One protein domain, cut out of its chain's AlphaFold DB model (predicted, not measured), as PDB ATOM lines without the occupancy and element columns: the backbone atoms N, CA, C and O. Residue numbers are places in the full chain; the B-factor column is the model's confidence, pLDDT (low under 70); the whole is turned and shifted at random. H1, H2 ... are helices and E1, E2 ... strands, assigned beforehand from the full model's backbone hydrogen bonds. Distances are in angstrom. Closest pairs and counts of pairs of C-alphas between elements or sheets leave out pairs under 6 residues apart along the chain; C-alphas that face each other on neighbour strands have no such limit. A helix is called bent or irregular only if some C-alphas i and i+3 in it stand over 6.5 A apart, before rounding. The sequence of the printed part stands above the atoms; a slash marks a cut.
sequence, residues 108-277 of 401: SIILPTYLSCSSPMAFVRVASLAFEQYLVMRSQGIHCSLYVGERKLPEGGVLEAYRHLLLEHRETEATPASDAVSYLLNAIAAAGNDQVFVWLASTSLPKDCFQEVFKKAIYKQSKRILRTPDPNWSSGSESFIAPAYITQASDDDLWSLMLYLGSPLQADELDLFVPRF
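This is residues 108 to 277 of the 401 residues of an uncharacterized protein of SAR324 cluster bacterium (UniProt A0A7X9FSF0). A four-stranded parallel sheet has helices over both faces, H3 and H4 side by side over one and the long H1 over the other. H2 packs alongside H1, H6 crosses both of them on the side away from the sheet, and the small H5 and H7 lie at the far side of the domain, H5 packed on H2. The printed part has 170 residues with four named strands and seven named helices, in the order E1 H1 E2 H2 H3 E3 H4 E4 H5 H6 H7, and its class is mixed, helices and strands. The sheet runs E2, E1, E3, E4, with its strands parallel. The whole is compact, with a radius of gyration of the C-alphas of 15.2 A, and rounded, spanning 44 by 36 by 28 A.

In the sheet, E2 is residues 144 to 148, 13.5 A long; E1 is residues 108 to 111, beginning at C-alpha 108 at (189.050, -50.892, 134.136); E3 is residues 195 to 199, 13.1 A long; E4 is residues 224 to 227. H1, residues 120 to 139, is the longest helix at 28.7 A and begins at C-alpha 120 at (170.883, -36.620, 138.470). H3 is residues 177 to 190, 20.3 A, and H4 is residues 207 to 218, 15.4 A. H2 is residues 158 to 171, 19.9 A. H5 is residues 243 to 248, 8.5 A, and H6 is residues 251 to 261, 15.3 A. H7, residues 267 to 276, 15.5 A, ends at C-alpha 276 at (168.769, -35.811, 156.246); it is irregular, with C-alphas 272 and 275 7.5 A apart.

E2 and E4 are the edge strands, and the strands' lines turn by 60 degrees from edge to edge. Between E2 and E1, N 109 and O 145 are within hydrogen-bond range at 2.8 A; between E1 and E3, N 110 and O 197 at 2.8 A; between E3 and E4, N 198 and O 225 at 2.9 A. The domain forms three layers, helices on both faces of a sheet. H1 is on the sheet at a height of 8.6 A, and its line runs along the strands, at 7 degrees to E1 on the local plane. On the opposite face, H3 has a height over the sheet of 9.0 A and H4 one of 9.7 A. H3 and H4 touch at a shallow tilt of 7 degrees, the same way, closest at the C-alphas of Val 181 and Val 213, 6.2 A. E1, H1, E2 and E3, H4, E4 are strand-helix-strand units, two parallel neighbour strands with a helix between, each with a right-handed crossover. H2, the hub, touches H1, H5 and H6, and only grazes the sheet with residues 158 to 165. H1 and H2 run opposite ways at a shallow tilt of 11 degrees, closest at the C-alphas of Pro 120 and His 169, 5.9 A. H2 and H5 touch at a shallow tilt of 28 degrees, opposite ways, closest at the C-alphas of Leu 167 and Pro 243, 6.4 A. H6 touches residues 124 to 132 of H1, only just about perpendicular at 72 degrees, with the C-alphas of Ser 128 and Met 258 5.1 A apart. H7 is close to but not clearly touching H6, closest at the C-alphas of Leu 261 and Leu 270, 6.7 A. Every O i to N i+4 pair is within hydrogen-bond range in H1, H4, H5 and H6; in H2 and H3 it is 8 of 10, in H7 3 of 6.

The C-alphas farthest apart, those of Lys 220 and Gln 248, are 45.1 A apart. The printed part has no cut. The link from E4 to H5, residues 228 to 242, is long. The mean pLDDT of the printed part is 71.7, and 76 residues are under 70, among them residues 229 to 253 and 262 to 277.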
ATOM      1  N   SER A 108     189.364 -52.292 134.365       90.69
ATOM      2  CA  SER A 108     189.050 -50.892 134.136       90.69
ATOM      3  C   SER A 108     187.558 -50.674 134.350       90.69
ATOM      4  O   SER A 108     186.727 -51.351 133.748       90.69
ATOM      5  N   ILE A 109     187.203 -49.738 135.221       88.69
ATOM      6  CA  ILE A 109     185.821 -49.313 135.446       88.69
ATOM      7  C   ILE A 109     185.625 -47.983 134.733       88.69
ATOM      8  O   ILE A 109     186.425 -47.066 134.899       88.69
ATOM      9  N   ILE A 110     184.575 -47.893 133.924       89.06
ATOM     10  CA  ILE A 110     184.254 -46.719 133.115       89.06
ATOM     11  C   ILE A 110     182.856 -46.244 133.492       89.06
ATOM     12  O   ILE A 110     181.883 -46.989 133.374       89.06
ATOM     13  N   LEU A 111     182.778 -44.992 133.920       86.81
ATOM     14  CA  LEU A 111     181.557 -44.231 134.163       86.81
ATOM     15  C   LEU A 111     181.464 -43.102 133.130       86.81
ATOM     16  O   LEU A 111     182.487 -42.480 132.842       86.81
ATOM     17  N   PRO A 112     180.282 -42.781 132.582       78.25
ATOM     18  CA  PRO A 112     180.111 -41.547 131.820       78.25
ATOM     19  C   PRO A 112     180.210 -40.320 132.745       78.25
ATOM     20  O   PRO A 112     180.097 -40.439 133.965       78.25
ATOM     21  N   THR A 113     180.390 -39.134 132.163       77.69
ATOM     22  CA  THR A 113     180.072 -37.854 132.824       77.69
ATOM     23  C   THR A 113     178.558 -37.701 132.988       77.69
ATOM     24  O   THR A 113     177.788 -38.545 132.516       77.69
ATOM     25  N   TYR A 114     178.099 -36.638 133.656       74.38
ATOM     26  CA  TYR A 114     176.662 -36.396 133.770       74.38
ATOM     27  C   TYR A 114     176.041 -36.130 132.384       74.38
ATOM     28  O   TYR A 114     176.434 -35.201 131.673       74.38
ATOM     29  N   LEU A 115     175.074 -36.969 131.993       72.44
ATOM     30  CA  LEU A 115     174.418 -36.929 130.683       72.44
ATOM     31  C   LEU A 115     173.052 -36.250 130.768       72.44
ATOM     32  O   LEU A 115     172.274 -36.531 131.680       72.44
ATOM     33  N   SER A 116     172.713 -35.436 129.766       66.44
ATOM     34  CA  SER A 116     171.500 -34.596 129.758       66.44
ATOM     35  C   SER A 116     170.167 -35.345 129.796       66.44
ATOM     36  O   SER A 116     169.139 -34.769 130.137       66.44
ATOM     37  N   CYS A 117     170.173 -36.630 129.460       63.53
ATOM     38  CA  CYS A 117     168.994 -37.494 129.493       63.53
ATOM     39  C   CYS A 117     168.898 -38.347 130.766       63.53
ATOM     40  O   CYS A 117     167.939 -39.101 130.920       63.53
ATOM     41  N   SER A 118     169.869 -38.239 131.680       68.69
ATOM     42  CA  SER A 118     169.899 -39.008 132.920       68.69
ATOM     43  C   SER A 118     169.334 -38.208 134.092       68.69
ATOM     44  O   SER A 118     169.642 -37.028 134.270       68.69
ATOM     45  N   SER A 119     168.550 -38.879 134.945       73.06
ATOM     46  CA  SER A 119     168.210 -38.326 136.256       73.06
ATOM     47  C   SER A 119     169.500 -38.106 137.065       73.06
ATOM     48  O   SER A 119     170.299 -39.044 137.181       73.06
ATOM     49  N   PRO A 120     169.703 -36.915 137.660       73.69
ATOM     50  CA  PRO A 120     170.883 -36.620 138.470       73.69
ATOM     51  C   PRO A 120     171.132 -37.655 139.574       73.69
ATOM     52  O   PRO A 120     172.247 -38.144 139.737       73.69
ATOM     53  N   MET A 121     170.085 -38.062 140.297       74.50
ATOM     54  CA  MET A 121     170.214 -39.033 141.388       74.50
ATOM     55  C   MET A 121     170.480 -40.452 140.886       74.50
ATOM     56  O   MET A 121     171.240 -41.192 141.512       74.50
ATOM     57  N   ALA A 122     169.914 -40.834 139.738       76.00
ATOM     58  CA  ALA A 122     170.224 -42.116 139.111       76.00
ATOM     59  C   ALA A 122     171.701 -42.192 138.701       76.00
ATOM     60  O   ALA A 122     172.355 -43.211 138.918       76.00
ATOM     61  N   PHE A 123     172.239 -41.100 138.156       79.12
ATOM     62  CA  PHE A 123     173.651 -40.983 137.814       79.12
ATOM     63  C   PHE A 123     174.559 -41.122 139.046       79.12
ATOM     64  O   PHE A 123     175.483 -41.934 139.037       79.12
ATOM     65  N   VAL A 124     174.254 -40.417 140.140       79.50
ATOM     66  CA  VAL A 124     175.029 -40.497 141.393       79.50
ATOM     67  C   VAL A 124     174.981 -41.902 142.010       79.50
ATOM     68  O   VAL A 124     175.992 -42.392 142.516       79.50
ATOM     69  N   ARG A 125     173.842 -42.601 141.937       78.06
ATOM     70  CA  ARG A 125     173.724 -44.003 142.381       78.06
ATOM     71  C   ARG A 125     174.585 -44.948 141.547       78.06
ATOM     72  O   ARG A 125     175.315 -45.769 142.099       78.06
ATOM     73  N   VAL A 126     174.554 -44.806 140.221       80.38
ATOM     74  CA  VAL A 126     175.422 -45.571 139.309       80.38
ATOM     75  C   VAL A 126     176.897 -45.307 139.618       80.38
ATOM     76  O   VAL A 126     177.678 -46.254 139.690       80.38
ATOM     77  N   ALA A 127     177.263 -44.044 139.850       84.31
ATOM     78  CA  ALA A 127     178.610 -43.666 140.260       84.31
ATOM     79  C   ALA A 127     179.008 -44.361 141.565       84.31
ATOM     80  O   ALA A 127     180.051 -45.007 141.612       84.31
ATOM     81  N   SER A 128     178.145 -44.314 142.581       80.31
ATOM     82  CA  SER A 128     178.378 -44.950 143.883       80.31
ATOM     83  C   SER A 128     178.660 -46.453 143.747       80.31
ATOM     84  O   SER A 128     179.673 -46.940 144.243       80.31
ATOM     85  N   LEU A 129     177.850 -47.172 142.961       76.25
ATOM     86  CA  LEU A 129     178.043 -48.604 142.686       76.25
ATOM     87  C   LEU A 129     179.362 -48.909 141.951       76.25
ATOM     88  O   LEU A 129     180.028 -49.911 142.223       76.25
ATOM     89  N   ALA A 130     179.750 -48.055 141.007       81.75
ATOM     90  CA  ALA A 130     180.988 -48.210 140.256       81.75
ATOM     91  C   ALA A 130     182.232 -47.926 141.120       81.75
ATOM     92  O   ALA A 130     183.207 -48.680 141.045       81.75
ATOM     93  N   PHE A 131     182.194 -46.904 141.981       79.81
ATOM     94  CA  PHE A 131     183.254 -46.645 142.962       79.81
ATOM     95  C   PHE A 131     183.367 -47.780 143.984       79.81
ATOM     96  O   PHE A 131     184.473 -48.221 144.294       79.81
ATOM     97  N   GLU A 132     182.248 -48.322 144.459       71.44
ATOM     98  CA  GLU A 132     182.245 -49.501 145.327       71.44
ATOM     99  C   GLU A 132     182.907 -50.715 144.667       71.44
ATOM    100  O   GLU A 132     183.745 -51.381 145.287       71.44
ATOM    101  N   GLN A 133     182.580 -50.992 143.400       71.81
ATOM    102  CA  GLN A 133     183.217 -52.072 142.649       71.81
ATOM    103  C   GLN A 133     184.727 -51.832 142.497       71.81
ATOM    104  O   GLN A 133     185.512 -52.767 142.665       71.81
ATOM    105  N   TYR A 134     185.142 -50.590 142.224       76.69
ATOM    106  CA  TYR A 134     186.552 -50.208 142.127       76.69
ATOM    107  C   TYR A 134     187.309 -50.519 143.419       76.69
ATOM    108  O   TYR A 134     188.360 -51.160 143.387       76.69
ATOM    109  N   LEU A 135     186.752 -50.128 144.562       68.19
ATOM    110  CA  LEU A 135     187.378 -50.333 145.866       68.19
ATOM    111  C   LEU A 135     187.491 -51.808 146.231       68.19
ATOM    112  O   LEU A 135     188.530 -52.223 146.743       68.19
ATOM    113  N   VAL A 136     186.468 -52.612 145.928       62.12
ATOM    114  CA  VAL A 136     186.513 -54.062 146.164       62.12
ATOM    115  C   VAL A 136     187.555 -54.741 145.284       62.12
ATOM    116  O   VAL A 136     188.294 -55.596 145.759       62.12
ATOM    117  N   MET A 137     187.673 -54.343 144.019       65.25
ATOM    118  CA  MET A 137     188.727 -54.876 143.156       65.25
ATOM    119  C   MET A 137     190.115 -54.535 143.705       65.25
ATOM    120  O   MET A 137     190.967 -55.413 143.835       65.25
ATOM    121  N   ARG A 138     190.332 -53.280 144.111       66.00
ATOM    122  CA  ARG A 138     191.607 -52.852 144.698       66.00
ATOM    123  C   ARG A 138     191.913 -53.576 146.010       66.00
ATOM    124  O   ARG A 138     193.061 -53.961 146.216       66.00
ATOM    125  N   SER A 139     190.921 -53.801 146.876       57.38
ATOM    126  CA  SER A 139     191.121 -54.528 148.139       57.38
ATOM    127  C   SER A 139     191.443 -56.010 147.929       57.38
ATOM    128  O   SER A 139     192.127 -56.610 148.753       57.38
ATOM    129  N   GLN A 140     191.025 -56.581 146.797       57.31
ATOM    130  CA  GLN A 140     191.386 -57.929 146.354       57.31
ATOM    131  C   GLN A 140     192.766 -58.003 145.675       57.31
ATOM    132  O   GLN A 140     193.136 -59.057 145.165       57.31
ATOM    133  N   GLY A 141     193.528 -56.903 145.635       58.53
ATOM    134  CA  GLY A 141     194.835 -56.847 144.974       58.53
ATOM    135  C   GLY A 141     194.764 -56.767 143.443       58.53
ATOM    136  O   GLY A 141     195.789 -56.892 142.774       58.53
ATOM    137  N   ILE A 142     193.578 -56.542 142.870       69.31
ATOM    138  CA  ILE A 142     193.386 -56.379 141.425       69.31
ATOM    139  C   ILE A 142     193.857 -54.976 141.028       69.31
ATOM    140  O   ILE A 142     193.419 -53.974 141.607       69.31
ATOM    141  N   HIS A 143     194.717 -54.877 140.008       82.50
ATOM    142  CA  HIS A 143     195.071 -53.579 139.436       82.50
ATOM    143  C   HIS A 143     193.868 -53.027 138.668       82.50
ATOM    144  O   HIS A 143     193.608 -53.412 137.530       82.50
ATOM    145  N   CYS A 144     193.109 -52.157 139.327       84.50
ATOM    146  CA  CYS A 144     191.926 -51.534 138.757       84.50
ATOM    147  C   CYS A 144     192.212 -50.068 138.415       84.50
ATOM    148  O   CYS A 144     192.752 -49.341 139.254       84.50
ATOM    149  N   SER A 145     191.851 -49.651 137.201       90.75
ATOM    150  CA  SER A 145     191.810 -48.253 136.758       90.75
ATOM    151  C   SER A 145     190.369 -47.747 136.759       90.75
ATOM    152  O   SER A 145     189.447 -48.497 136.447       90.75
ATOM    153  N   LEU A 146     190.169 -46.469 137.073       89.25
ATOM    154  CA  LEU A 146     188.850 -45.841 137.065       89.25
ATOM    155  C   LEU A 146     188.824 -44.672 136.084       89.25
ATOM    156  O   LEU A 146     189.700 -43.809 136.130       89.25
ATOM    157  N   TYR A 147     187.818 -44.648 135.218       89.31
ATOM    158  CA  TYR A 147     187.583 -43.596 134.237       89.31
ATOM    159  C   TYR A 147     186.233 -42.932 134.497       89.31
ATOM    160  O   TYR A 147     185.227 -43.619 134.684       89.31
ATOM    161  N   VAL A 148     186.225 -41.600 134.469       84.44
ATOM    162  CA  VAL A 148     185.016 -40.771 134.434       84.44
ATOM    163  C   VAL A 148     185.048 -39.986 133.127       84.44
ATOM    164  O   VAL A 148     185.956 -39.184 132.895       84.44
ATOM    165  N   GLY A 149     184.105 -40.280 132.233       79.81
ATOM    166  CA  GLY A 149     184.215 -39.908 130.825       79.81
ATOM    167  C   GLY A 149     185.500 -40.478 130.218       79.81
ATOM    168  O   GLY A 149     185.811 -41.656 130.385       79.81
ATOM    169  N   GLU A 150     186.280 -39.630 129.549       79.88
ATOM    170  CA  GLU A 150     187.590 -40.003 128.991       79.88
ATOM    171  C   GLU A 150     188.739 -39.910 130.007       79.88
ATOM    172  O   GLU A 150     189.856 -40.360 129.741       79.88
ATOM    173  N   ARG A 151     188.497 -39.316 131.181       84.38
ATOM    174  CA  ARG A 151     189.553 -39.019 132.147       84.38
ATOM    175  C   ARG A 151     189.801 -40.212 133.060       84.38
ATOM    176  O   ARG A 151     188.943 -40.583 133.861       84.38
ATOM    177  N   LYS A 152     191.023 -40.749 133.017       88.69
ATOM    178  CA  LYS A 152     191.525 -41.668 134.044       88.69
ATOM    179  C   LYS A 152     191.745 -40.910 135.354       88.69
ATOM    180  O   LYS A 152     192.449 -39.900 135.377       88.69
ATOM    181  N   LEU A 153     191.162 -41.405 136.438       85.50
ATOM    182  CA  LEU A 153     191.332 -40.839 137.771       85.50
ATOM    183  C   LEU A 153     192.641 -41.319 138.419       85.50
ATOM    184  O   LEU A 153     193.059 -42.459 138.188       85.50
ATOM    185  N   PRO A 154     193.296 -40.468 139.232       80.50
ATOM    186  CA  PRO A 154     194.485 -40.860 139.979       80.50
ATOM    187  C   PRO A 154     194.146 -41.908 141.046       80.50
ATOM    188  O   PRO A 154     193.039 -41.938 141.594       80.50
ATOM    189  N   GLU A 155     195.119 -42.760 141.379       73.31
ATOM    190  CA  GLU A 155     194.949 -43.734 142.457       73.31
ATOM    191  C   GLU A 155     194.685 -43.011 143.789       73.31
ATOM    192  O   GLU A 155     195.422 -42.106 144.169       73.31
ATOM    193  N   GLY A 156     193.612 -43.394 144.489       65.75
ATOM    194  CA  GLY A 156     193.207 -42.775 145.757       65.75
ATOM    195  C   GLY A 156     192.287 -41.552 145.630       65.75
ATOM    196  O   GLY A 156     191.659 -41.187 146.618       65.75
ATOM    197  N   GLY A 157     192.096 -40.985 144.432       74.44
ATOM    198  CA  GLY A 157     191.226 -39.818 144.188       74.44
ATOM    199  C   GLY A 157     189.718 -40.112 144.156       74.44
ATOM    200  O   GLY A 157     188.969 -39.402 143.492       74.44
ATOM    201  N   VAL A 158     189.264 -41.183 144.818       80.44
ATOM    202  CA  VAL A 158     187.876 -41.679 144.737       80.44
ATOM    203  C   VAL A 158     186.884 -40.656 145.278       80.44
ATOM    204  O   VAL A 158     185.931 -40.315 144.586       80.44
ATOM    205  N   LEU A 159     187.125 -40.124 146.479       78.69
ATOM    206  CA  LEU A 159     186.232 -39.132 147.077       78.69
ATOM    207  C   LEU A 159     186.247 -37.796 146.343       78.69
ATOM    208  O   LEU A 159     185.205 -37.166 146.221       78.69
ATOM    209  N   GLU A 160     187.405 -37.365 145.844       83.56
ATOM    210  CA  GLU A 160     187.514 -36.130 145.065       83.56
ATOM    211  C   GLU A 160     186.693 -36.240 143.775       83.56
ATOM    212  O   GLU A 160     185.908 -35.350 143.454       83.56
ATOM    213  N   ALA A 161     186.800 -37.374 143.082       82.69
ATOM    214  CA  ALA A 161     185.995 -37.653 141.904       82.69
ATOM    215  C   ALA A 161     184.505 -37.797 142.228       82.69
ATOM    216  O   ALA A 161     183.668 -37.282 141.494       82.69
ATOM    217  N   TYR A 162     184.159 -38.460 143.333       83.06
ATOM    218  CA  TYR A 162     182.773 -38.580 143.775       83.06
ATOM    219  C   TYR A 162     182.171 -37.208 144.109       83.06
ATOM    220  O   TYR A 162     181.081 -36.881 143.644       83.06
ATOM    221  N   ARG A 163     182.919 -36.358 144.825       83.62
ATOM    222  CA  ARG A 163     182.555 -34.966 145.120       83.62
ATOM    223  C   ARG A 163     182.387 -34.158 143.831       83.62
ATOM    224  O   ARG A 163     181.410 -33.432 143.711       83.62
ATOM    225  N   HIS A 164     183.282 -34.321 142.852       80.06
ATOM    226  CA  HIS A 164     183.157 -33.677 141.542       80.06
ATOM    227  C   HIS A 164     181.870 -34.096 140.826       80.06
ATOM    228  O   HIS A 164     181.116 -33.236 140.393       80.06
ATOM    229  N   LEU A 165     181.563 -35.395 140.764       79.88
ATOM    230  CA  LEU A 165     180.340 -35.902 140.130       79.88
ATOM    231  C   LEU A 165     179.063 -35.409 140.829       79.88
ATOM    232  O   LEU A 165     178.078 -35.087 140.165       79.88
ATOM    233  N   LEU A 166     179.095 -35.299 142.162       77.88
ATOM    234  CA  LEU A 166     178.033 -34.690 142.966       77.88
ATOM    235  C   LEU A 166     177.885 -33.179 142.733       77.88
ATOM    236  O   LEU A 166     176.849 -32.629 143.075       77.88
ATOM    237  N   LEU A 167     178.876 -32.478 142.184       75.00
ATOM    238  CA  LEU A 167     178.784 -31.047 141.861       75.00
ATOM    239  C   LEU A 167     178.414 -30.824 140.385       75.00
ATOM    240  O   LEU A 167     177.567 -29.985 140.075       75.00
ATOM    241  N   GLU A 168     178.947 -31.655 139.488       70.56
ATOM    242  CA  GLU A 168     178.775 -31.606 138.028       70.56
ATOM    243  C   GLU A 168     177.299 -31.657 137.596       70.56
ATOM    244  O   GLU A 168     176.889 -30.971 136.662       70.56
ATOM    245  N   HIS A 169     176.450 -32.373 138.340       63.19
ATOM    246  CA  HIS A 169     175.007 -32.420 138.077       63.19
ATOM    247  C   HIS A 169     174.265 -31.067 138.244       63.19
ATOM    248  O   HIS A 169     173.084 -30.975 137.914       63.19
ATOM    249  N   ARG A 170     174.920 -30.032 138.801       57.59
ATOM    250  CA  ARG A 170     174.326 -28.714 139.118       57.59
ATOM    251  C   ARG A 170     174.995 -27.555 138.395       57.59
ATOM    252  O   ARG A 170     174.313 -26.573 138.120       57.59
ATOM    253  N   GLU A 171     176.301 -27.642 138.155       52.72
ATOM    254  CA  GLU A 171     177.111 -26.506 137.687       52.72
ATOM    255  C   GLU A 171     177.412 -26.536 136.183       52.72
ATOM    256  O   GLU A 171     177.646 -25.488 135.586       52.72
ATOM    257  N   THR A 172     177.370 -27.711 135.553       52.72
ATOM    258  CA  THR A 172     177.680 -27.893 134.127       52.72
ATOM    259  C   THR A 172     176.424 -28.160 133.308       52.72
ATOM    260  O   THR A 172     175.544 -28.912 133.727       52.72
ATOM    261  N   GLU A 173     176.352 -27.574 132.105       58.94
ATOM    262  CA  GLU A 173     175.420 -28.041 131.078       58.94
ATOM    263  C   GLU A 173     175.700 -29.526 130.849       58.94
ATOM    264  O   GLU A 173     176.816 -29.915 130.498       58.94
ATOM    265  N   ALA A 174     174.708 -30.361 131.143       65.50
ATOM    266  CA  ALA A 174     174.846 -31.801 131.046       65.50
ATOM    267  C   ALA A 174     175.377 -32.189 129.661       65.50
ATOM    268  O   ALA A 174     174.920 -31.657 128.645       65.50
ATOM    269  N   THR A 175     176.328 -33.126 129.618       69.12
ATOM    270  CA  THR A 175     176.960 -33.518 128.355       69.12
ATOM    271  C   THR A 175     175.867 -34.011 127.397       69.12
ATOM    272  O   THR A 175     175.062 -34.870 127.794       69.12
ATOM    273  N   PRO A 176     175.794 -33.494 126.154       69.62
ATOM    274  CA  PRO A 176     174.840 -33.984 125.174       69.62
ATOM    275  C   PRO A 176     174.984 -35.495 125.005       69.62
ATOM    276  O   PRO A 176     176.082 -36.023 124.829       69.62
ATOM    277  N   ALA A 177     173.863 -36.216 125.030       66.19
ATOM    278  CA  ALA A 177     173.885 -37.671 124.902       66.19
ATOM    279  C   ALA A 177     174.482 -38.164 123.566       66.19
ATOM    280  O   ALA A 177     174.934 -39.304 123.480       66.19
ATOM    281  N   SER A 178     174.510 -37.300 122.541       66.88
ATOM    282  CA  SER A 178     175.194 -37.538 121.266       66.88
ATOM    283  C   SER A 178     176.702 -37.723 121.424       66.88
ATOM    284  O   SER A 178     177.297 -38.522 120.705       66.88
ATOM    285  N   ASP A 179     177.311 -37.032 122.386       74.38
ATOM    286  CA  ASP A 179     178.762 -37.012 122.563       74.38
ATOM    287  C   ASP A 179     179.213 -38.159 123.483       74.38
ATOM    288  O   ASP A 179     180.324 -38.676 123.361       74.38
ATOM    289  N   ALA A 180     178.301 -38.644 124.334       74.62
ATOM    290  CA  ALA A 180     178.509 -39.758 125.257       74.62
ATOM    291  C   ALA A 180     179.008 -41.040 124.572       74.62
ATOM    292  O   ALA A 180     179.820 -41.769 125.142       74.62
ATOM    293  N   VAL A 181     178.552 -41.317 123.344       79.06
ATOM    294  CA  VAL A 181     178.981 -42.500 122.580       79.06
ATOM    295  C   VAL A 181     180.477 -42.428 122.279       79.06
ATOM    296  O   VAL A 181     181.198 -43.388 122.545       79.06
ATOM    297  N   SER A 182     180.953 -41.291 121.768       82.38
ATOM    298  CA  SER A 182     182.364 -41.087 121.429       82.38
ATOM    299  C   SER A 182     183.254 -41.203 122.665       82.38
ATOM    300  O   SER A 182     184.229 -41.954 122.641       82.38
ATOM    301  N   TYR A 183     182.865 -40.558 123.770       82.25
ATOM    302  CA  TYR A 183     183.615 -40.608 125.028       82.25
ATOM    303  C   TYR A 183     183.720 -42.032 125.588       82.25
ATOM    304  O   TYR A 183     184.808 -42.487 125.944       82.25
ATOM    305  N   LEU A 184     182.606 -42.774 125.625       83.12
ATOM    306  CA  LEU A 184     182.596 -44.157 126.108       83.12
ATOM    307  C   LEU A 184     183.466 -45.063 125.231       83.12
ATOM    308  O   LEU A 184     184.224 -45.876 125.755       83.12
ATOM    309  N   LEU A 185     183.400 -44.914 123.906       84.94
ATOM    310  CA  LEU A 185     184.233 -45.691 122.986       84.94
ATOM    311  C   LEU A 185     185.724 -45.383 123.163       84.94
ATOM    312  O   LEU A 185     186.532 -46.315 123.198       84.94
ATOM    313  N   ASN A 186     186.085 -44.111 123.336       87.00
ATOM    314  CA  ASN A 186     187.465 -43.689 123.564       87.00
ATOM    315  C   ASN A 186     188.003 -44.208 124.905       87.00
ATOM    316  O   ASN A 186     189.105 -44.756 124.946       87.00
ATOM    317  N   ALA A 187     187.215 -44.132 125.981       85.94
ATOM    318  CA  ALA A 187     187.589 -44.680 127.285       85.94
ATOM    319  C   ALA A 187     187.773 -46.210 127.239       85.94
ATOM    320  O   ALA A 187     188.745 -46.746 127.775       85.94
ATOM    321  N   ILE A 188     186.881 -46.928 126.545       85.94
ATOM    322  CA  ILE A 188     186.976 -48.388 126.368       85.94
ATOM    323  C   ILE A 188     188.209 -48.766 125.537       85.94
ATOM    324  O   ILE A 188     188.847 -49.785 125.813       85.94
ATOM    325  N   ALA A 189     188.557 -47.965 124.528       85.62
ATOM    326  CA  ALA A 189     189.772 -48.158 123.746       85.62
ATOM    327  C   ALA A 189     191.033 -47.900 124.589       85.62
ATOM    328  O   ALA A 189     191.963 -48.707 124.558       85.62
ATOM    329  N   ALA A 190     191.042 -46.830 125.390       85.75
ATOM    330  CA  ALA A 190     192.152 -46.471 126.273       85.75
ATOM    331  C   ALA A 190     192.428 -47.532 127.353       85.75
ATOM    332  O   ALA A 190     193.581 -47.744 127.728       85.75
ATOM    333  N   ALA A 191     191.395 -48.252 127.801       83.75
ATOM    334  CA  ALA A 191     191.525 -49.370 128.735       83.75
ATOM    335  C   ALA A 191     192.245 -50.608 128.151       83.75
ATOM    336  O   ALA A 191     192.534 -51.556 128.878       83.75
ATOM    337  N   GLY A 192     192.545 -50.641 126.846       83.69
ATOM    338  CA  GLY A 192     193.406 -51.664 126.248       83.69
ATOM    339  C   GLY A 192     192.927 -53.098 126.511       83.69
ATOM    340  O   GLY A 192     191.769 -53.429 126.264       83.69
ATOM    341  N   ASN A 193     193.810 -53.960 127.018       81.00
ATOM    342  CA  ASN A 193     193.542 -55.394 127.210       81.00
ATOM    343  C   ASN A 193     192.842 -55.756 128.535       81.00
ATOM    344  O   ASN A 193     192.654 -56.953 128.806       81.00
ATOM    345  N   ASP A 194     192.459 -54.754 129.329       83.69
ATOM    346  CA  ASP A 194     191.828 -54.927 130.638       83.69
ATOM    347  C   ASP A 194     190.471 -55.639 130.547       83.69
ATOM    348  O   ASP A 194     189.775 -55.595 129.527       83.69
ATOM    349  N   GLN A 195     190.035 -56.246 131.647       82.19
ATOM    350  CA  GLN A 195     188.612 -56.507 131.825       82.19
ATOM    351  C   GLN A 195     187.902 -55.173 132.081       82.19
ATOM    352  O   GLN A 195     188.199 -54.481 133.049       82.19
ATOM    353  N   VAL A 196     186.967 -54.787 131.216       83.06
ATOM    354  CA  VAL A 196     186.308 -53.478 131.303       83.06
ATOM    355  C   VAL A 196     184.873 -53.622 131.766       83.06
ATOM    356  O   VAL A 196     184.094 -54.379 131.187       83.06
ATOM    357  N   PHE A 197     184.519 -52.828 132.769       84.50
ATOM    358  CA  PHE A 197     183.176 -52.694 133.305       84.50
ATOM    359  C   PHE A 197     182.654 -51.300 132.984       84.50
ATOM    360  O   PHE A 197     183.150 -50.311 133.519       84.50
ATOM    361  N   VAL A 198     181.653 -51.222 132.115       83.25
ATOM    362  CA  VAL A 198     181.004 -49.959 131.752       83.25
ATOM    363  C   VAL A 198     179.739 -49.820 132.586       83.25
ATOM    364  O   VAL A 198     178.858 -50.672 132.484       83.25
ATOM    365  N   TRP A 199     179.638 -48.778 133.405       86.06
ATOM    366  CA  TRP A 199     178.475 -48.516 134.254       86.06
ATOM    367  C   TRP A 199     177.579 -47.444 133.646       86.06
ATOM    368  O   TRP A 199     178.017 -46.319 133.436       86.06
ATOM    369  N   LEU A 200     176.319 -47.793 133.376       76.75
ATOM    370  CA  LEU A 200     175.313 -46.899 132.790       76.75
ATOM    371  C   LEU A 200     173.951 -47.142 133.447       76.75
ATOM    372  O   LEU A 200     173.590 -48.287 133.693       76.75
ATOM    373  N   ALA A 201     173.142 -46.106 133.676       68.69
ATOM    374  CA  ALA A 201     171.716 -46.329 133.933       68.69
ATOM    375  C   ALA A 201     171.018 -46.713 132.620       68.69
ATOM    376  O   ALA A 201     171.361 -46.194 131.558       68.69
ATOM    377  N   SER A 202     169.989 -47.557 132.669       63.03
ATOM    378  CA  SER A 202     169.184 -47.900 131.481       63.03
ATOM    379  C   SER A 202     168.537 -46.675 130.814       63.03
ATOM    380  O   SER A 202     168.266 -46.695 129.617       63.03
ATOM    381  N   THR A 203     168.345 -45.595 131.573       64.19
ATOM    382  CA  THR A 203     167.808 -44.302 131.129       64.19
ATOM    383  C   THR A 203     168.879 -43.260 130.804       64.19
ATOM    384  O   THR A 203     168.547 -42.169 130.364       64.19
ATOM    385  N   SER A 204     170.165 -43.564 131.012       67.50
ATOM    386  CA  SER A 204     171.246 -42.574 130.853       67.50
ATOM    387  C   SER A 204     171.633 -42.278 129.404       67.50
ATOM    388  O   SER A 204     172.416 -41.367 129.171       67.50
ATOM    389  N   LEU A 205     171.092 -43.016 128.430       73.62
ATOM    390  CA  LEU A 205     171.311 -42.782 127.005       73.62
ATOM    391  C   LEU A 205     170.007 -42.966 126.219       73.62
ATOM    392  O   LEU A 205     169.222 -43.861 126.545       73.62
ATOM    393  N   PRO A 206     169.798 -42.210 125.125       77.50
ATOM    394  CA  PRO A 206     168.792 -42.540 124.129       77.50
ATOM    395  C   PRO A 206     169.001 -43.966 123.619       77.50
ATOM    396  O   PRO A 206     170.134 -44.438 123.484       77.50
ATOM    397  N   LYS A 207     167.900 -44.646 123.292       79.56
ATOM    398  CA  LYS A 207     167.898 -46.058 122.885       79.56
ATOM    399  C   LYS A 207     168.904 -46.361 121.770       79.56
ATOM    400  O   LYS A 207     169.600 -47.373 121.842       79.56
ATOM    401  N   ASP A 208     168.996 -45.489 120.772       80.25
ATOM    402  CA  ASP A 208     169.884 -45.678 119.624       80.25
ATOM    403  C   ASP A 208     171.362 -45.558 120.027       80.25
ATOM    404  O   ASP A 208     172.166 -46.425 119.680       80.25
ATOM    405  N   CYS A 209     171.702 -44.574 120.867       77.88
ATOM    406  CA  CYS A 209     173.051 -44.390 121.408       77.88
ATOM    407  C   CYS A 209     173.462 -45.564 122.312       77.88
ATOM    408  O   CYS A 209     174.578 -46.075 122.211       77.88
ATOM    409  N   PHE A 210     172.550 -46.054 123.158       78.69
ATOM    410  CA  PHE A 210     172.794 -47.229 124.000       78.69
ATOM    411  C   PHE A 210     173.066 -48.484 123.159       78.69
ATOM    412  O   PHE A 210     174.020 -49.223 123.416       78.69
ATOM    413  N   GLN A 211     172.249 -48.726 122.125       78.94
ATOM    414  CA  GLN A 211     172.450 -49.852 121.212       78.94
ATOM    415  C   GLN A 211     173.775 -49.759 120.461       78.94
ATOM    416  O   GLN A 211     174.400 -50.789 120.206       78.94
ATOM    417  N   GLU A 212     174.198 -48.554 120.097       82.00
ATOM    418  CA  GLU A 212     175.472 -48.329 119.433       82.00
ATOM    419  C   GLU A 212     176.657 -48.683 120.338       82.00
ATOM    420  O   GLU A 212     177.499 -49.485 119.927       82.00
ATOM    421  N   VAL A 213     176.688 -48.181 121.579       78.25
ATOM    422  CA  VAL A 213     177.722 -48.531 122.572       78.25
ATOM    423  C   VAL A 213     177.746 -50.040 122.808       78.25
ATOM    424  O   VAL A 213     178.804 -50.667 122.729       78.25
ATOM    425  N   PHE A 214     176.577 -50.651 123.022       78.69
ATOM    426  CA  PHE A 214     176.479 -52.093 123.226       78.69
ATOM    427  C   PHE A 214     177.030 -52.872 122.027       78.69
ATOM    428  O   PHE A 214     177.872 -53.748 122.204       78.69
ATOM    429  N   LYS A 215     176.614 -52.548 120.795       79.44
ATOM    430  CA  LYS A 215     177.046 -53.269 119.585       79.44
ATOM    431  C   LYS A 215     178.525 -53.070 119.263       79.44
ATOM    432  O   LYS A 215     179.173 -54.030 118.856       79.44
ATOM    433  N   LYS A 216     179.042 -51.844 119.392       77.94
ATOM    434  CA  LYS A 216     180.414 -51.502 118.987       77.94
ATOM    435  C   LYS A 216     181.456 -51.876 120.038       77.94
ATOM    436  O   LYS A 216     182.562 -52.252 119.667       77.94
ATOM    437  N   ALA A 217     181.115 -51.775 121.321       67.88
ATOM    438  CA  ALA A 217     182.102 -51.848 122.397       67.88
ATOM    439  C   ALA A 217     181.993 -53.102 123.272       67.88
ATOM    440  O   ALA A 217     182.952 -53.446 123.956       67.88
ATOM    441  N   ILE A 218     180.834 -53.772 123.284       70.94
ATOM    442  CA  ILE A 218     180.522 -54.803 124.290       70.94
ATOM    443  C   ILE A 218     180.146 -56.130 123.630       70.94
ATOM    444  O   ILE A 218     180.674 -57.187 123.976       70.94
ATOM    445  N   TYR A 219     179.264 -56.092 122.636       65.44
ATOM    446  CA  TYR A 219     178.770 -57.270 121.942       65.44
ATOM    447  C   TYR A 219     179.926 -58.042 121.290       65.44
ATOM    448  O   TYR A 219     180.704 -57.488 120.516       65.44
ATOM    449  N   LYS A 220     180.015 -59.344 121.598       57.22
ATOM    450  CA  LYS A 220     181.066 -60.288 121.157       57.22
ATOM    451  C   LYS A 220     182.468 -60.079 121.752       57.22
ATOM    452  O   LYS A 220     183.362 -60.845 121.402       57.22
ATOM    453  N   GLN A 221     182.676 -59.134 122.672       66.75
ATOM    454  CA  GLN A 221     183.954 -58.983 123.377       66.75
ATOM    455  C   GLN A 221     183.876 -59.584 124.788       66.75
ATOM    456  O   GLN A 221     183.285 -59.002 125.689       66.75
ATOM    457  N   SER A 222     184.504 -60.743 125.009       58.09
ATOM    458  CA  SER A 222     184.413 -61.495 126.278       58.09
ATOM    459  C   SER A 222     184.948 -60.751 127.509       58.09
ATOM    460  O   SER A 222     184.539 -61.047 128.628       58.09
ATOM    461  N   LYS A 223     185.840 -59.774 127.313       73.00
ATOM    462  CA  LYS A 223     186.435 -58.960 128.383       73.00
ATOM    463  C   LYS A 223     185.671 -57.669 128.690       73.00
ATOM    464  O   LYS A 223     186.116 -56.902 129.538       73.00
ATOM    465  N   ARG A 224     184.564 -57.386 128.000       74.69
ATOM    466  CA  ARG A 224     183.814 -56.130 128.138       74.69
ATOM    467  C   ARG A 224     182.428 -56.425 128.696       74.69
ATOM    468  O   ARG A 224     181.679 -57.211 128.124       74.69
ATOM    469  N   ILE A 225     182.088 -55.807 129.822       75.75
ATOM    470  CA  ILE A 225     180.853 -56.076 130.560       75.75
ATOM    471  C   ILE A 225     180.098 -54.768 130.753       75.75
ATOM    472  O   ILE A 225     180.602 -53.828 131.368       75.75
ATOM    473  N   LEU A 226     178.859 -54.732 130.266       73.94
ATOM    474  CA  LEU A 226     177.930 -53.651 130.569       73.94
ATOM    475  C   LEU A 226     177.253 -53.905 131.919       73.94
ATOM    476  O   LEU A 226     176.704 -54.984 132.151       73.94
ATOM    477  N   ARG A 227     177.265 -52.906 132.799       76.06
ATOM    478  CA  ARG A 227     176.577 -52.906 134.089       76.06
ATOM    479  C   ARG A 227     175.482 -51.848 134.070       76.06
ATOM    480  O   ARG A 227     175.759 -50.654 134.117       76.06
ATOM    481  N   THR A 228     174.238 -52.315 134.027       70.00
ATOM    482  CA  THR A 228     173.046 -51.472 134.137       70.00
ATOM    483  C   THR A 228     172.264 -51.842 135.391       70.00
ATOM    484  O   THR A 228     171.787 -52.979 135.466       70.00
ATOM    485  N   PRO A 229     172.135 -50.943 136.386       65.62
ATOM    486  CA  PRO A 229     171.220 -51.158 137.502       65.62
ATOM    487  C   PRO A 229     169.780 -51.361 137.023       65.62
ATOM    488  O   PRO A 229     169.404 -50.910 135.940       65.62
ATOM    489  N   ASP A 230     168.986 -52.035 137.852       61.94
ATOM    490  CA  ASP A 230     167.564 -52.257 137.597       61.94
ATOM    491  C   ASP A 230     166.808 -50.915 137.462       61.94
ATOM    492  O   ASP A 230     167.145 -49.959 138.166       61.94
ATOM    493  N   PRO A 231     165.781 -50.800 136.599       63.31
ATOM    494  CA  PRO A 231     165.009 -49.568 136.463       63.31
ATOM    495  C   PRO A 231     164.469 -49.015 137.789       63.31
ATOM    496  O   PRO A 231     164.568 -47.807 138.003       63.31
ATOM    497  N   ASN A 232     164.030 -49.878 138.716       59.44
ATOM    498  CA  ASN A 232     163.496 -49.491 140.034       59.44
ATOM    499  C   ASN A 232     164.536 -48.795 140.934       59.44
ATOM    500  O   ASN A 232     164.204 -48.166 141.935       59.44
ATOM    501  N   TRP A 233     165.811 -48.900 140.565       62.12
ATOM    502  CA  TRP A 233     166.951 -48.239 141.193       62.12
ATOM    503  C   TRP A 233     167.413 -46.987 140.473       62.12
ATOM    504  O   TRP A 233     168.393 -46.377 140.884       62.12
ATOM    505  N   SER A 234     166.749 -46.617 139.387       62.81
ATOM    506  CA  SER A 234     167.021 -45.407 138.611       62.81
ATOM    507  C   SER A 234     165.814 -44.463 138.577       62.81
ATOM    508  O   SER A 234     165.978 -43.285 138.291       62.81
ATOM    509  N   SER A 235     164.622 -44.948 138.937       61.53
ATOM    510  CA  SER A 235     163.351 -44.217 138.897       61.53
ATOM    511  C   SER A 235     162.862 -43.791 140.290       61.53
ATOM    512  O   SER A 235     161.778 -44.189 140.712       61.53
ATOM    513  N   GLY A 236     163.680 -43.046 141.034       59.19
ATOM    514  CA  GLY A 236     163.282 -42.516 142.348       59.19
ATOM    515  C   GLY A 236     162.815 -41.066 142.292       59.19
ATOM    516  O   GLY A 236     162.735 -40.478 141.211       59.19
ATOM    517  N   SER A 237     162.483 -40.500 143.449       56.94
ATOM    518  CA  SER A 237     162.111 -39.091 143.569       56.94
ATOM    519  C   SER A 237     163.343 -38.194 143.439       56.94
ATOM    520  O   SER A 237     164.422 -38.501 143.931       56.94
ATOM    521  N   GLU A 238     163.210 -37.040 142.787       58.06
ATOM    522  CA  GLU A 238     164.313 -36.077 142.757       58.06
ATOM    523  C   GLU A 238     164.478 -35.420 144.132       58.06
ATOM    524  O   GLU A 238     163.890 -34.378 144.422       58.06
ATOM    525  N   SER A 239     165.284 -36.033 144.996       53.72
ATOM    526  CA  SER A 239     165.750 -35.381 146.213       53.72
ATOM    527  C   SER A 239     166.922 -34.468 145.910       53.72
ATOM    528  O   SER A 239     167.909 -34.853 145.282       53.72
ATOM    529  N   PHE A 240     166.817 -33.223 146.366       53.69
ATOM    530  CA  PHE A 240     167.858 -32.230 146.163       53.69
ATOM    531  C   PHE A 240     168.871 -32.259 147.316       53.69
ATOM    532  O   PHE A 240     168.555 -31.816 148.420       53.69
ATOM    533  N   ILE A 241     170.103 -32.710 147.055       57.44
ATOM    534  CA  ILE A 241     171.254 -32.370 147.907       57.44
ATOM    535  C   ILE A 241     171.746 -30.984 147.492       57.44
ATOM    536  O   ILE A 241     172.213 -30.803 146.366       57.44
ATOM    537  N   ALA A 242     171.651 -29.990 148.378       59.41
ATOM    538  CA  ALA A 242     172.159 -28.661 148.051       59.41
ATOM    539  C   ALA A 242     173.699 -28.690 147.902       59.41
ATOM    540  O   ALA A 242     174.371 -29.254 148.769       59.41
ATOM    541  N   PRO A 243     174.290 -28.039 146.878       55.84
ATOM    542  CA  PRO A 243     175.743 -28.013 146.663       55.84
ATOM    543  C   PRO A 243     176.534 -27.494 147.871       55.84
ATOM    544  O   PRO A 243     177.635 -27.962 148.155       55.84
ATOM    545  N   ALA A 244     175.945 -26.571 148.637       60.69
ATOM    546  CA  ALA A 244     176.512 -26.088 149.893       60.69
ATOM    547  C   ALA A 244     176.771 -27.227 150.899       60.69
ATOM    548  O   ALA A 244     177.804 -27.227 151.558       60.69
ATOM    549  N   TYR A 245     175.894 -28.236 150.966       63.59
ATOM    550  CA  TYR A 245     176.097 -29.395 151.836       63.59
ATOM    551  C   TYR A 245     177.223 -30.305 151.332       63.59
ATOM    552  O   TYR A 245     178.006 -30.793 152.133       63.59
ATOM    553  N   ILE A 246     177.368 -30.490 150.015       66.88
ATOM    554  CA  ILE A 246     178.422 -31.340 149.423       66.88
ATOM    555  C   ILE A 246     179.805 -30.693 149.555       66.88
ATOM    556  O   ILE A 246     180.789 -31.360 149.875       66.88
ATOM    557  N   THR A 247     179.901 -29.385 149.312       68.56
ATOM    558  CA  THR A 247     181.163 -28.634 149.443       68.56
ATOM    559  C   THR A 247     181.655 -28.571 150.890       68.56
ATOM    560  O   THR A 247     182.862 -28.542 151.112       68.56
ATOM    561  N   GLN A 248     180.741 -28.612 151.862       69.31
ATOM    562  CA  GLN A 248     181.051 -28.578 153.296       69.31
ATOM    563  C   GLN A 248     181.104 -29.968 153.951       69.31
ATOM    564  O   GLN A 248     181.552 -30.072 155.090       69.31
ATOM    565  N   ALA A 249     180.680 -31.027 153.251       68.94
ATOM    566  CA  ALA A 249     180.697 -32.393 153.765       68.94
ATOM    567  C   ALA A 249     182.127 -32.866 154.055       68.94
ATOM    568  O   ALA A 249     183.048 -32.655 153.247       68.94
ATOM    569  N   SER A 250     182.289 -33.540 155.195       68.44
ATOM    570  CA  SER A 250     183.528 -34.238 155.522       68.44
ATOM    571  C   SER A 250     183.721 -35.450 154.603       68.44
ATOM    572  O   SER A 250     182.780 -35.941 153.976       68.44
ATOM    573  N   ASP A 251     184.953 -35.944 154.511       69.50
ATOM    574  CA  ASP A 251     185.251 -37.142 153.722       69.50
ATOM    575  C   ASP A 251     184.511 -38.380 154.255       69.50
ATOM    576  O   ASP A 251     184.052 -39.204 153.466       69.50
ATOM    577  N   ASP A 252     184.327 -38.480 155.573       59.00
ATOM    578  CA  ASP A 252     183.581 -39.573 156.204       59.00
ATOM    579  C   ASP A 252     182.080 -39.513 155.866       59.00
ATOM    580  O   ASP A 252     181.458 -40.551 155.611       59.00
ATOM    581  N   ASP A 253     181.505 -38.309 155.764       61.94
ATOM    582  CA  ASP A 253     180.118 -38.125 155.318       61.94
ATOM    583  C   ASP A 253     179.950 -38.525 153.849       61.94
ATOM    584  O   ASP A 253     178.995 -39.211 153.491       61.94
ATOM    585  N   LEU A 254     180.893 -38.141 152.984       70.56
ATOM    586  CA  LEU A 254     180.849 -38.506 151.567       70.56
ATOM    587  C   LEU A 254     181.031 -40.008 151.345       70.56
ATOM    588  O   LEU A 254     180.344 -40.585 150.502       70.56
ATOM    589  N   TRP A 255     181.909 -40.650 152.118       66.44
ATOM    590  CA  TRP A 255     182.040 -42.106 152.140       66.44
ATOM    591  C   TRP A 255     180.726 -42.778 152.499       66.44
ATOM    592  O   TRP A 255     180.276 -43.699 151.816       66.44
ATOM    593  N   SER A 256     180.106 -42.300 153.568       60.97
ATOM    594  CA  SER A 256     178.880 -42.882 154.083       60.97
ATOM    595  C   SER A 256     177.719 -42.658 153.100       60.97
ATOM    596  O   SER A 256     176.921 -43.569 152.888       60.97
ATOM    597  N   LEU A 257     177.661 -41.500 152.430       70.38
ATOM    598  CA  LEU A 257     176.678 -41.202 151.387       70.38
ATOM    599  C   LEU A 257     176.862 -42.111 150.166       70.38
ATOM    600  O   LEU A 257     175.883 -42.632 149.634       70.38
ATOM    601  N   MET A 258     178.107 -42.337 149.744       74.69
ATOM    602  CA  MET A 258     178.411 -43.242 148.639       74.69
ATOM    603  C   MET A 258     177.928 -44.663 148.939       74.69
ATOM    604  O   MET A 258     177.239 -45.263 148.121       74.69
ATOM    605  N   LEU A 259     178.208 -45.167 150.141       64.12
ATOM    606  CA  LEU A 259     177.785 -46.504 150.566       64.12
ATOM    607  C   LEU A 259     176.267 -46.608 150.770       64.12
ATOM    608  O   LEU A 259     175.666 -47.652 150.515       64.12
ATOM    609  N   TYR A 260     175.634 -45.517 151.208       66.50
ATOM    610  CA  TYR A 260     174.183 -45.408 151.308       66.50
ATOM    611  C   TYR A 260     173.527 -45.508 149.928       66.50
ATOM    612  O   TYR A 260     172.619 -46.313 149.727       66.50
ATOM    613  N   LEU A 261     174.021 -44.747 148.950       70.62
ATOM    614  CA  LEU A 261     173.475 -44.716 147.592       70.62
ATOM    615  C   LEU A 261     173.828 -45.958 146.757       70.62
ATOM    616  O   LEU A 261     173.127 -46.248 145.787       70.62
ATOM    617  N   GLY A 262     174.866 -46.713 147.127       65.62
ATOM    618  CA  GLY A 262     175.157 -48.041 146.572       65.62
ATOM    619  C   GLY A 262     174.325 -49.184 147.176       65.62
ATOM    620  O   GLY A 262     174.368 -50.318 146.688       65.62
ATOM    621  N   SER A 263     173.522 -48.901 148.207       57.56
ATOM    622  CA  SER A 263     172.799 -49.919 148.973       57.56
ATOM    623  C   SER A 263     171.600 -50.526 148.279       57.56
ATOM    624  O   SER A 263     170.990 -49.858 147.455       57.56
ATOM    625  N   PRO A 264     171.215 -51.779 148.632       51.38
ATOM    626  CA  PRO A 264     170.150 -52.534 147.975       51.38
ATOM    627  C   PRO A 264     168.734 -51.933 148.066       51.38
ATOM    628  O   PRO A 264     167.750 -52.607 147.745       51.38
ATOM    629  N   LEU A 265     168.613 -50.705 148.565       54.88
ATOM    630  CA  LEU A 265     167.366 -49.991 148.763       54.88
ATOM    631  C   LEU A 265     166.789 -49.514 147.427       54.88
ATOM    632  O   LEU A 265     167.501 -49.288 146.448       54.88
ATOM    633  N   GLN A 266     165.461 -49.405 147.380       59.78
ATOM    634  CA  GLN A 266     164.797 -48.849 146.204       59.78
ATOM    635  C   GLN A 266     165.075 -47.347 146.112       59.78
ATOM    636  O   GLN A 266     165.409 -46.695 147.100       59.78
ATOM    637  N   ALA A 267     164.974 -46.809 144.901       63.88
ATOM    638  CA  ALA A 267     165.331 -45.429 144.624       63.88
ATOM    639  C   ALA A 267     164.531 -44.415 145.457       63.88
ATOM    640  O   ALA A 267     165.106 -43.489 146.009       63.88
ATOM    641  N   ASP A 268     163.223 -44.620 145.582       60.81
ATOM    642  CA  ASP A 268     162.315 -43.801 146.386       60.81
ATOM    643  C   ASP A 268     162.671 -43.808 147.878       60.81
ATOM    644  O   ASP A 268     162.680 -42.758 148.520       60.81
ATOM    645  N   GLU A 269     163.028 -44.969 148.422       58.69
ATOM    646  CA  GLU A 269     163.511 -45.080 149.794       58.69
ATOM    647  C   GLU A 269     164.858 -44.400 149.992       58.69
ATOM    648  O   GLU A 269     165.054 -43.780 151.025       58.69
ATOM    649  N   LEU A 270     165.784 -44.500 149.039       62.12
ATOM    650  CA  LEU A 270     167.062 -43.796 149.127       62.12
ATOM    651  C   LEU A 270     166.840 -42.287 149.103       62.12
ATOM    652  O   LEU A 270     167.295 -41.553 149.979       62.12
ATOM    653  N   ASP A 271     166.094 -41.822 148.108       63.22
ATOM    654  CA  ASP A 271     165.933 -40.407 147.833       63.22
ATOM    655  C   ASP A 271     165.208 -39.697 148.998       63.22
ATOM    656  O   ASP A 271     165.617 -38.604 149.390       63.22
ATOM    657  N   LEU A 272     164.211 -40.313 149.646       59.22
ATOM    658  CA  LEU A 272     163.457 -39.704 150.759       59.22
ATOM    659  C   LEU A 272     164.311 -39.251 151.960       59.22
ATOM    660  O   LEU A 272     163.900 -38.334 152.676       59.22
ATOM    661  N   PHE A 273     165.483 -39.850 152.188       54.91
ATOM    662  CA  PHE A 273     166.308 -39.568 153.374       54.91
ATOM    663  C   PHE A 273     167.655 -38.917 153.060       54.91
ATOM    664  O   PHE A 273     168.337 -38.459 153.976       54.91
ATOM    665  N   VAL A 274     168.005 -38.781 151.780       57.97
ATOM    666  CA  VAL A 274     169.216 -38.088 151.319       57.97
ATOM    667  C   VAL A 274     169.375 -36.671 151.913       57.97
ATOM    668  O   VAL A 274     170.464 -36.361 152.397       57.97
ATOM    669  N   PRO A 275     168.333 -35.814 151.995       45.34
ATOM    670  CA  PRO A 275     168.450 -34.488 152.618       45.34
ATOM    671  C   PRO A 275     168.753 -34.506 154.124       45.34
ATOM    672  O   PRO A 275     169.137 -33.478 154.674       45.34
ATOM    673  N   ARG A 276     168.565 -35.648 154.799       45.12
ATOM    674  CA  ARG A 276     168.769 -35.811 156.246       45.12
ATOM    675  C   ARG A 276     169.989 -36.675 156.583       45.12
ATOM    676  O   ARG A 276     170.233 -36.984 157.746       45.12
ATOM    677  N   PHE A 277     170.772 -37.061 155.580       47.94
ATOM    678  CA  PHE A 277     171.887 -37.999 155.704       47.94
ATOM    679  C   PHE A 277     172.929 -37.623 156.782       47.94
ATOM    680  O   PHE A 277     173.510 -38.501 157.412       47.94
TER     681      PHE A 277